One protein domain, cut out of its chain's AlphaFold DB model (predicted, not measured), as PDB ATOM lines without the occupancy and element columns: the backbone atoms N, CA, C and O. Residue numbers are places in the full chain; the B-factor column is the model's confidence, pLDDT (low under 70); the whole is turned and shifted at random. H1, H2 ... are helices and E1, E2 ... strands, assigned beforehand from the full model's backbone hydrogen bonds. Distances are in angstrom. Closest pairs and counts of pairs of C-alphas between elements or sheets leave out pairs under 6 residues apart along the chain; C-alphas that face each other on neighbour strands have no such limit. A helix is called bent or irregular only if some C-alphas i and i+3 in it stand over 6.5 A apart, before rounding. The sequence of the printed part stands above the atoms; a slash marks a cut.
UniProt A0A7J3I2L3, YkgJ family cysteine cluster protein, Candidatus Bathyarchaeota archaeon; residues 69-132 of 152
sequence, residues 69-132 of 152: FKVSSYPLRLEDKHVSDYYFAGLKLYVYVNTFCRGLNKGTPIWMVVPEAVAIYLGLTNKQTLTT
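Overview. This is residues 69 to 132 of the 152 residues of the protein "YkgJ family cysteine cluster protein" of Candidatus Bathyarchaeota archaeon (UniProt A0A7J3I2L3). A small, strongly twisted sheet of three strands has the helix H2 running across one face, while the short helix H1 sits on the opposite face, beside the strands. After the last strand, residues 98 to 109 make a long loop before H2 begins. The printed part has 64 residues with two named helices and three named strands, in the order E1, H1, E2, E3, H2; the sheet runs E1, E3, E2, antiparallel throughout. The class is mixed, helices and strands, with under half of the residues in named elements. The whole is compact, with a radius of gyration of the C-alphas of 11.8 A and spans of 29 by 26 by 15 A.

Along the chain. Find C-alpha 69 at (-42.188, -30.319, -40.241); there E1 begins, residues 69 to 72, 9.9 A long. H1 is residues 81 to 84, 5.4 A, and E2 follows at once, residues 85 to 88, 10.0 A. E3, residues 91 to 97, is the longest strand at 19.1 A and ends at C-alpha 97, (-44.692, -32.470, -36.906). H2, residues 110 to 121, runs 16.0 A to C-alpha 121 at (-36.284, -31.022, -47.763); it is neither bent nor irregular, but only just: C-alphas 112 and 115 are 6.4 A apart.

Arrangement. Begin with E3, the inner strand, whose pairing is staggered: residues 91 to 94 pair with E2 and residues 94 to 97 with E1. Beside E1 the directions stand at 145 degrees, and N 70 and O 96 are 2.8 A apart, within hydrogen-bond range. E2 and E3 form a hairpin at 125 degrees; look at N 86 and O 93, 2.8 A apart and within range. E1, H1 and E2 make a split strand-helix-strand unit, two strands of one sheet with a helix between them along the chain and E3 between them in the sheet, and its crossover is right-handed. H2 is on the sheet at a height of 7.4 A, over E3, and runs across the strands at 66 degrees to E3 on the local plane. The closest C-alphas of E1 and H2 are those of Val 71 and Val 118, 6.6 A apart. H1 is on the opposite face at a height of 4.8 A, over none of the strands; H1 and H2 are apart. In H2, 6 of 8 O i to N i+4 pairs are within hydrogen-bond range; H1 is too short for such a pair, and its one O i to N i+3 pair is not within range.

Size, cuts and confidence. The two C-alphas farthest apart are those of Glu 79 and Lys 127, 32.7 A. The link from E3 to H2 is long, with 12 residues. The printed part has no cut, its mean pLDDT is 92.8, and no printed residue is under 70.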
ATOM      1  N   PHE A  69     -42.527 -28.967 -39.831       95.81
ATOM      2  CA  PHE A  69     -42.188 -30.319 -40.241       95.81
ATOM      3  C   PHE A  69     -40.714 -30.642 -39.994       95.81
ATOM      4  O   PHE A  69     -39.811 -29.837 -40.232       95.81
ATOM      5  N   LYS A  70     -40.465 -31.876 -39.565       95.75
ATOM      6  CA  LYS A  70     -39.141 -32.488 -39.538       95.75
ATOM      7  C   LYS A  70     -39.167 -33.685 -40.475       95.75
ATOM      8  O   LYS A  70     -39.818 -34.680 -40.185       95.75
ATOM      9  N   VAL A  71     -38.453 -33.567 -41.587       96.94
ATOM     10  CA  VAL A  71     -38.280 -34.645 -42.565       96.94
ATOM     11  C   VAL A  71     -36.909 -35.288 -42.356       96.94
ATOM     12  O   VAL A  71     -35.938 -34.603 -42.012       96.94
ATOM     13  N   SER A  72     -36.841 -36.607 -42.498       96.69
ATOM     14  CA  SER A  72     -35.628 -37.401 -42.315       96.69
ATOM     15  C   SER A  72     -35.624 -38.613 -43.246       96.69
ATOM     16  O   SER A  72     -36.676 -39.177 -43.540       96.69
ATOM     17  N   SER A  73     -34.442 -39.051 -43.681       96.00
ATOM     18  CA  SER A  73     -34.246 -40.309 -44.418       96.00
ATOM     19  C   SER A  73     -34.266 -41.551 -43.516       96.00
ATOM     20  O   SER A  73     -34.424 -42.668 -44.001       96.00
ATOM     21  N   TYR A  74     -34.146 -41.360 -42.200       95.06
ATOM     22  CA  TYR A  74     -34.179 -42.416 -41.184       95.06
ATOM     23  C   TYR A  74     -35.182 -42.062 -40.078       95.06
ATOM     24  O   TYR A  74     -35.360 -40.869 -39.792       95.06
ATOM     25  N   PRO A  75     -35.828 -43.051 -39.437       95.75
ATOM     26  CA  PRO A  75     -36.770 -42.770 -38.364       95.75
ATOM     27  C   PRO A  75     -36.029 -42.147 -37.175       95.75
ATOM     28  O   PRO A  75     -34.940 -42.589 -36.815       95.75
ATOM     29  N   LEU A  76     -36.617 -41.120 -36.557       93.88
ATOM     30  CA  LEU A  76     -36.045 -40.484 -35.363       93.88
ATOM     31  C   LEU A  76     -36.132 -41.397 -34.136       93.88
ATOM     32  O   LEU A  76     -35.268 -41.340 -33.267       93.88
ATOM     33  N   ARG A  77     -37.173 -42.234 -34.083       92.75
ATOM     34  CA  ARG A  77     -37.358 -43.302 -33.101       92.75
ATOM     35  C   ARG A  77     -37.864 -44.547 -33.809       92.75
ATOM     36  O   ARG A  77     -38.691 -44.445 -34.713       92.75
ATOM     37  N   LEU A  78     -37.370 -45.713 -33.401       91.62
ATOM     38  CA  LEU A  78     -37.756 -46.985 -34.018       91.62
ATOM     39  C   LEU A  78     -39.240 -47.304 -33.789       91.62
ATOM     40  O   LEU A  78     -39.889 -47.799 -34.705       91.62
ATOM     41  N   GLU A  79     -39.780 -46.959 -32.618       93.00
ATOM     42  CA  GLU A  79     -41.204 -47.112 -32.282       93.00
ATOM     43  C   GLU A  79     -42.136 -46.311 -33.206       93.00
ATOM     44  O   GLU A  79     -43.193 -46.796 -33.599       93.00
ATOM     45  N   ASP A  80     -41.700 -45.129 -33.652       91.00
ATOM     46  CA  ASP A  80     -42.506 -44.232 -34.482       91.00
ATOM     47  C   ASP A  80     -42.433 -44.582 -35.980       91.00
ATOM     48  O   ASP A  80     -43.055 -43.921 -36.815       91.00
ATOM     49  N   LYS A  81     -41.649 -45.597 -36.369       91.88
ATOM     50  CA  LYS A  81     -41.299 -45.869 -37.774       91.88
ATOM     51  C   LYS A  81     -42.521 -46.042 -38.683       91.88
ATOM     52  O   LYS A  81     -42.501 -45.544 -39.802       91.88
ATOM     53  N   HIS A  82     -43.555 -46.739 -38.213       91.56
ATOM     54  CA  HIS A  82     -44.759 -47.046 -38.999       91.56
ATOM     55  C   HIS A  82     -45.789 -45.915 -39.028       91.56
ATOM     56  O   HIS A  82     -46.661 -45.907 -39.885       91.56
ATOM     57  N   VAL A  83     -45.715 -44.977 -38.082       93.44
ATOM     58  CA  VAL A  83     -46.633 -43.827 -38.011       93.44
ATOM     59  C   VAL A  83     -46.026 -42.561 -38.611       93.44
ATOM     60  O   VAL A  83     -46.713 -41.555 -38.756       93.44
ATOM     61  N   SER A  84     -44.735 -42.602 -38.944       94.94
ATOM     62  CA  SER A  84     -43.998 -41.481 -39.524       94.94
ATOM     63  C   SER A  84     -43.552 -41.723 -40.959       94.94
ATOM     64  O   SER A  84     -43.057 -40.780 -41.575       94.94
ATOM     65  N   ASP A  85     -43.688 -42.935 -41.508       96.00
ATOM     66  CA  ASP A  85     -43.234 -43.181 -42.868       96.00
ATOM     67  C   ASP A  85     -44.115 -42.517 -43.930       96.00
ATOM     68  O   ASP A  85     -45.334 -42.415 -43.837       96.00
ATOM     69  N   TYR A  86     -43.447 -42.011 -44.959       97.06
ATOM     70  CA  TYR A  86     -44.061 -41.278 -46.048       97.06
ATOM     71  C   TYR A  86     -43.331 -41.601 -47.346       97.06
ATOM     72  O   TYR A  86     -42.109 -41.467 -47.429       97.06
ATOM     73  N   TYR A  87     -44.079 -42.023 -48.364       96.50
ATOM     74  CA  TYR A  87     -43.525 -42.311 -49.683       96.50
ATOM     75  C   TYR A  87     -43.737 -41.124 -50.614       96.50
ATOM     76  O   TYR A  87     -44.864 -40.694 -50.848       96.50
ATOM     77  N   PHE A  88     -42.642 -40.622 -51.181       95.81
ATOM     78  CA  PHE A  88     -42.653 -39.527 -52.142       95.81
ATOM     79  C   PHE A  88     -41.818 -39.910 -53.359       95.81
ATOM     80  O   PHE A  88     -40.620 -40.137 -53.229       95.81
ATOM     81  N   ALA A  89     -42.443 -40.005 -54.537       92.88
ATOM     82  CA  ALA A  89     -41.769 -40.400 -55.781       92.88
ATOM     83  C   ALA A  89     -40.927 -41.694 -55.644       92.88
ATOM     84  O   ALA A  89     -39.803 -41.775 -56.130       92.88
ATOM     85  N   GLY A  90     -41.453 -42.696 -54.929       94.50
ATOM     86  CA  GLY A  90     -40.764 -43.969 -54.667       94.50
ATOM     87  C   GLY A  90     -39.719 -43.929 -53.545       94.50
ATOM     88  O   GLY A  90     -39.243 -44.980 -53.124       94.50
ATOM     89  N   LEU A  91     -39.391 -42.751 -53.005       96.12
ATOM     90  CA  LEU A  91     -38.478 -42.598 -51.878       96.12
ATOM     91  C   LEU A  91     -39.228 -42.723 -50.548       96.12
ATOM     92  O   LEU A  91     -40.201 -42.005 -50.310       96.12
ATOM     93  N   LYS A  92     -38.742 -43.599 -49.663       96.69
ATOM     94  CA  LYS A  92     -39.227 -43.700 -48.283       96.69
ATOM     95  C   LYS A  92     -38.551 -42.648 -47.406       96.69
ATOM     96  O   LYS A  92     -37.332 -42.656 -47.250       96.69
ATOM     97  N   LEU A  93     -39.353 -41.779 -46.808       97.75
ATOM     98  CA  LEU A  93     -38.943 -40.756 -45.852       97.75
ATOM     99  C   LEU A  93     -39.724 -40.912 -44.549       97.75
ATOM    100  O   LEU A  93     -40.681 -41.679 -44.478       97.75
ATOM    101  N   TYR A  94     -39.319 -40.156 -43.535       97.88
ATOM    102  CA  TYR A  94     -40.006 -40.067 -42.254       97.88
ATOM    103  C   TYR A  94     -40.354 -38.610 -41.969       97.88
ATOM    104  O   TYR A  94     -39.466 -37.750 -41.962       97.88
ATOM    105  N   VAL A  95     -41.639 -38.327 -41.764       97.69
ATOM    106  CA  VAL A  95     -42.170 -36.976 -41.575       97.69
ATOM    107  C   VAL A  95     -42.782 -36.863 -40.187       97.69
ATOM    108  O   VAL A  95     -43.684 -37.606 -39.817       97.69
ATOM    109  N   TYR A  96     -42.303 -35.883 -39.430       96.62
ATOM    110  CA  TYR A  96     -42.784 -35.554 -38.094       96.62
ATOM    111  C   TYR A  96     -43.271 -34.112 -38.061       96.62
ATOM    112  O   TYR A  96     -42.833 -33.271 -38.849       96.62
ATOM    113  N   VAL A  97     -44.140 -33.808 -37.103       95.38
ATOM    114  CA  VAL A  97     -44.692 -32.470 -36.906       95.38
ATOM    115  C   VAL A  97     -44.372 -32.001 -35.499       95.38
ATOM    116  O   VAL A  97     -44.634 -32.703 -34.524       95.38
ATOM    117  N   ASN A  98     -43.825 -30.794 -35.377       93.44
ATOM    118  CA  ASN A  98     -43.619 -30.180 -34.078       93.44
ATOM    119  C   ASN A  98     -44.945 -29.627 -33.526       93.44
ATOM    120  O   ASN A  98     -45.505 -28.662 -34.058       93.44
ATOM    121  N   THR A  99     -45.422 -30.217 -32.429       92.50
ATOM    122  CA  THR A  99     -46.708 -29.895 -31.790       92.50
ATOM    123  C   THR A  99     -46.772 -28.489 -31.186       92.50
ATOM    124  O   THR A  99     -47.862 -27.992 -30.916       92.50
ATOM    125  N   PHE A 100     -45.642 -27.791 -31.026       90.44
ATOM    126  CA  PHE A 100     -45.623 -26.408 -30.530       90.44
ATOM    127  C   PHE A 100     -46.084 -25.379 -31.564       90.44
ATOM    128  O   PHE A 100     -46.278 -24.204 -31.233       90.44
ATOM    129  N   CYS A 101     -46.281 -25.783 -32.820       90.38
ATOM    130  CA  CYS A 101     -46.864 -24.900 -33.812       90.38
ATOM    131  C   CYS A 101     -48.356 -24.681 -33.534       90.38
ATOM    132  O   CYS A 101     -49.198 -25.537 -33.786       90.38
ATOM    133  N   ARG A 102     -48.720 -23.470 -33.096       88.19
ATOM    134  CA  ARG A 102     -50.129 -23.106 -32.858       88.19
ATOM    135  C   ARG A 102     -50.994 -23.043 -34.124       88.19
ATOM    136  O   ARG A 102     -52.183 -22.747 -33.997       88.19
ATOM    137  N   GLY A 103     -50.399 -23.215 -35.306       87.12
ATOM    138  CA  GLY A 103     -51.083 -23.257 -36.603       87.12
ATOM    139  C   GLY A 103     -51.584 -24.649 -36.998       87.12
ATOM    140  O   GLY A 103     -52.317 -24.762 -37.977       87.12
ATOM    141  N   LEU A 104     -51.223 -25.698 -36.250       89.44
ATOM    142  CA  LEU A 104     -51.748 -27.040 -36.499       89.44
ATOM    143  C   LEU A 104     -53.276 -27.046 -36.383       89.44
ATOM    144  O   LEU A 104     -53.833 -26.435 -35.470       89.44
ATOM    145  N   ASN A 105     -53.929 -27.726 -37.328       88.12
ATOM    146  CA  ASN A 105     -55.387 -27.839 -37.462       88.12
ATOM    147  C   ASN A 105     -56.139 -26.512 -37.703       88.12
ATOM    148  O   ASN A 105     -57.320 -26.422 -37.390       88.12
ATOM    149  N   LYS A 106     -55.480 -25.472 -38.242       87.00
ATOM    150  CA  LYS A 106     -56.100 -24.146 -38.483       87.00
ATOM    151  C   LYS A 106     -55.986 -23.626 -39.918       87.00
ATOM    152  O   LYS A 106     -56.299 -22.467 -40.165       87.00
ATOM    153  N   GLY A 107     -55.495 -24.438 -40.849       82.94
ATOM    154  CA  GLY A 107     -55.242 -24.017 -42.226       82.94
ATOM    155  C   GLY A 107     -55.389 -25.166 -43.211       82.94
ATOM    156  O   GLY A 107     -56.176 -26.083 -42.985       82.94
ATOM    157  N   THR A 108     -54.612 -25.113 -44.292       87.75
ATOM    158  CA  THR A 108     -54.601 -26.132 -45.346       87.75
ATOM    159  C   THR A 108     -54.427 -27.540 -44.762       87.75
ATOM    160  O   THR A 108     -53.561 -27.734 -43.900       87.75
ATOM    161  N   PRO A 109     -55.207 -28.538 -45.222       91.94
ATOM    162  CA  PRO A 109     -55.079 -29.910 -44.750       91.94
ATOM    163  C   PRO A 109     -53.648 -30.443 -44.874       91.94
ATOM    164  O   PRO A 109     -52.998 -30.284 -45.908       91.94
ATOM    165  N   ILE A 110     -53.165 -31.116 -43.826       91.62
ATOM    166  CA  ILE A 110     -51.758 -31.532 -43.715       91.62
ATOM    167  C   ILE A 110     -51.287 -32.395 -44.893       91.62
ATOM    168  O   ILE A 110     -50.160 -32.237 -45.358       91.62
ATOM    169  N   TRP A 111     -52.162 -33.246 -45.431       91.88
ATOM    170  CA  TRP A 111     -51.861 -34.124 -46.563       91.88
ATOM    171  C   TRP A 111     -51.563 -33.360 -47.865       91.88
ATOM    172  O   TRP A 111     -50.854 -33.887 -48.716       91.88
ATOM    173  N   MET A 112     -52.027 -32.111 -48.007       92.81
ATOM    174  CA  MET A 112     -51.659 -31.230 -49.127       92.81
ATOM    175  C   MET A 112     -50.331 -30.502 -48.891       92.81
ATOM    176  O   MET A 112     -49.639 -30.142 -49.838       92.81
ATOM    177  N   VAL A 113     -49.974 -30.272 -47.625       93.56
ATOM    178  CA  VAL A 113     -48.814 -29.464 -47.219       93.56
ATOM    179  C   VAL A 113     -47.535 -30.307 -47.139       93.56
ATOM    180  O   VAL A 113     -46.460 -29.842 -47.518       93.56
ATOM    181  N   VAL A 114     -47.638 -31.560 -46.683       95.81
ATOM    182  CA  VAL A 114     -46.500 -32.488 -46.539       95.81
ATOM    183  C   VAL A 114     -45.709 -32.694 -47.842       95.81
ATOM    184  O   VAL A 114     -44.480 -32.631 -47.764       95.81
ATOM    185  N   PRO A 115     -46.330 -32.866 -49.031       96.00
ATOM    186  CA  PRO A 115     -45.591 -32.947 -50.292       96.00
ATOM    187  C   PRO A 115     -44.658 -31.750 -50.532       96.00
ATOM    188  O   PRO A 115     -43.523 -31.937 -50.966       96.00
ATOM    189  N   GLU A 116     -45.099 -30.525 -50.215       95.56
ATOM    190  CA  GLU A 116     -44.269 -29.321 -50.356       95.56
ATOM    191  C   GLU A 116     -43.101 -29.336 -49.362       95.56
ATOM    192  O   GLU A 116     -41.960 -29.098 -49.754       95.56
ATOM    193  N   ALA A 117     -43.358 -29.670 -48.093       96.50
ATOM    194  CA  ALA A 117     -42.307 -29.775 -47.082       96.50
ATOM    195  C   ALA A 117     -41.245 -30.820 -47.473       96.50
ATOM    196  O   ALA A 117     -40.046 -30.571 -47.361       96.50
ATOM    197  N   VAL A 118     -41.671 -31.971 -47.993       97.56
ATOM    198  CA  VAL A 118     -40.770 -33.016 -48.492       97.56
ATOM    199  C   VAL A 118     -39.981 -32.542 -49.713       97.56
ATOM    200  O   VAL A 118     -38.768 -32.731 -49.758       97.56
ATOM    201  N   ALA A 119     -40.624 -31.872 -50.671       96.56
ATOM    202  CA  ALA A 119     -39.942 -31.333 -51.846       96.56
ATOM    203  C   ALA A 119     -38.883 -30.278 -51.475       96.56
ATOM    204  O   ALA A 119     -37.800 -30.269 -52.061       96.56
ATOM    205  N   ILE A 120     -39.160 -29.432 -50.476       95.69
ATOM    206  CA  ILE A 120     -38.191 -28.471 -49.928       95.69
ATOM    207  C   ILE A 120     -37.029 -29.203 -49.248       95.69
ATOM    208  O   ILE A 120     -35.873 -28.865 -49.485       95.69
ATOM    209  N   TYR A 121     -37.315 -30.224 -48.435       96.25
ATOM    210  CA  TYR A 121     -36.284 -31.022 -47.763       96.25
ATOM    211  C   TYR A 121     -35.336 -31.710 -48.753       96.25
ATOM    212  O   TYR A 121     -34.126 -31.713 -48.547       96.25
ATOM    213  N   LEU A 122     -35.880 -32.259 -49.842       95.62
ATOM    214  CA  LEU A 122     -35.108 -32.899 -50.909       95.62
ATOM    215  C   LEU A 122     -34.401 -31.895 -51.838       95.62
ATOM    216  O   LEU A 122     -33.684 -32.310 -52.743       95.62
ATOM    217  N   GLY A 123     -34.610 -30.587 -51.653       93.62
ATOM    218  CA  GLY A 123     -34.038 -29.548 -52.511       93.62
ATOM    219  C   GLY A 123     -34.648 -29.477 -53.916       93.62
ATOM    220  O   GLY A 123     -34.087 -28.819 -54.788       93.62
ATOM    221  N   LEU A 124     -35.798 -30.119 -54.149       94.38
ATOM    222  CA  LEU A 124     -36.506 -30.103 -55.438       94.38
ATOM    223  C   LEU A 124     -37.154 -28.742 -55.725       94.38
ATOM    224  O   LEU A 124     -37.417 -28.395 -56.874       94.38
ATOM    225  N   THR A 125     -37.434 -27.968 -54.677       92.00
ATOM    226  CA  THR A 125     -37.957 -26.608 -54.780       92.00
ATOM    227  C   THR A 125     -37.506 -25.767 -53.596       92.00
ATOM    228  O   THR A 125     -37.353 -26.259 -52.483       92.00
ATOM    229  N   ASN A 126     -37.352 -24.466 -53.828       86.31
ATOM    230  CA  ASN A 126     -37.177 -23.467 -52.773       86.31
ATOM    231  C   ASN A 126     -38.424 -22.591 -52.585       86.31
ATOM    232  O   ASN A 126     -38.413 -21.694 -51.738       86.31
ATOM    233  N   LYS A 127     -39.481 -22.814 -53.375       88.06
ATOM    234  CA  LYS A 127     -40.722 -22.040 -53.313       88.06
ATOM    235  C   LYS A 127     -41.596 -22.542 -52.165       88.06
ATOM    236  O   LYS A 127     -41.835 -23.739 -52.054       88.06
ATOM    237  N   GLN A 128     -42.087 -21.608 -51.355       87.44
ATOM    238  CA  GLN A 128     -43.012 -21.865 -50.257       87.44
ATOM    239  C   GLN A 128     -44.395 -21.317 -50.627       87.44
ATOM    240  O   GLN A 128     -44.514 -20.115 -50.856       87.44
ATOM    241  N   THR A 129     -45.418 -22.169 -50.707       87.62
ATOM    242  CA  THR A 129     -46.793 -21.771 -51.064       87.62
ATOM    243  C   THR A 129     -47.801 -22.275 -50.037       87.62
ATOM    244  O   THR A 129     -48.632 -21.504 -49.570       87.62
ATOM    245  N   LEU A 130     -47.717 -23.552 -49.653       86.31
ATOM    246  CA  LEU A 130     -48.679 -24.213 -48.764       86.31
ATOM    247  C   LEU A 130     -48.205 -24.292 -47.304       86.31
ATOM    248  O   LEU A 130     -49.023 -24.377 -46.394       86.31
ATOM    249  N   THR A 131     -46.894 -24.242 -47.068       78.94
ATOM    250  CA  THR A 131     -46.257 -24.280 -45.734       78.94
ATOM    251  C   THR A 131     -46.051 -22.888 -45.120       78.94
ATOM    252  O   THR A 131     -45.388 -22.748 -44.094       78.94
ATOM    253  N   THR A 132     -46.605 -21.834 -45.723       79.81
ATOM    254  CA  THR A 132     -46.531 -20.460 -45.206       79.81
ATOM    255  C   THR A 132     -47.902 -19.981 -44.741       79.81
ATOM    256  O   THR A 132     -48.933 -20.474 -45.189       79.81
TER     257      THR A 132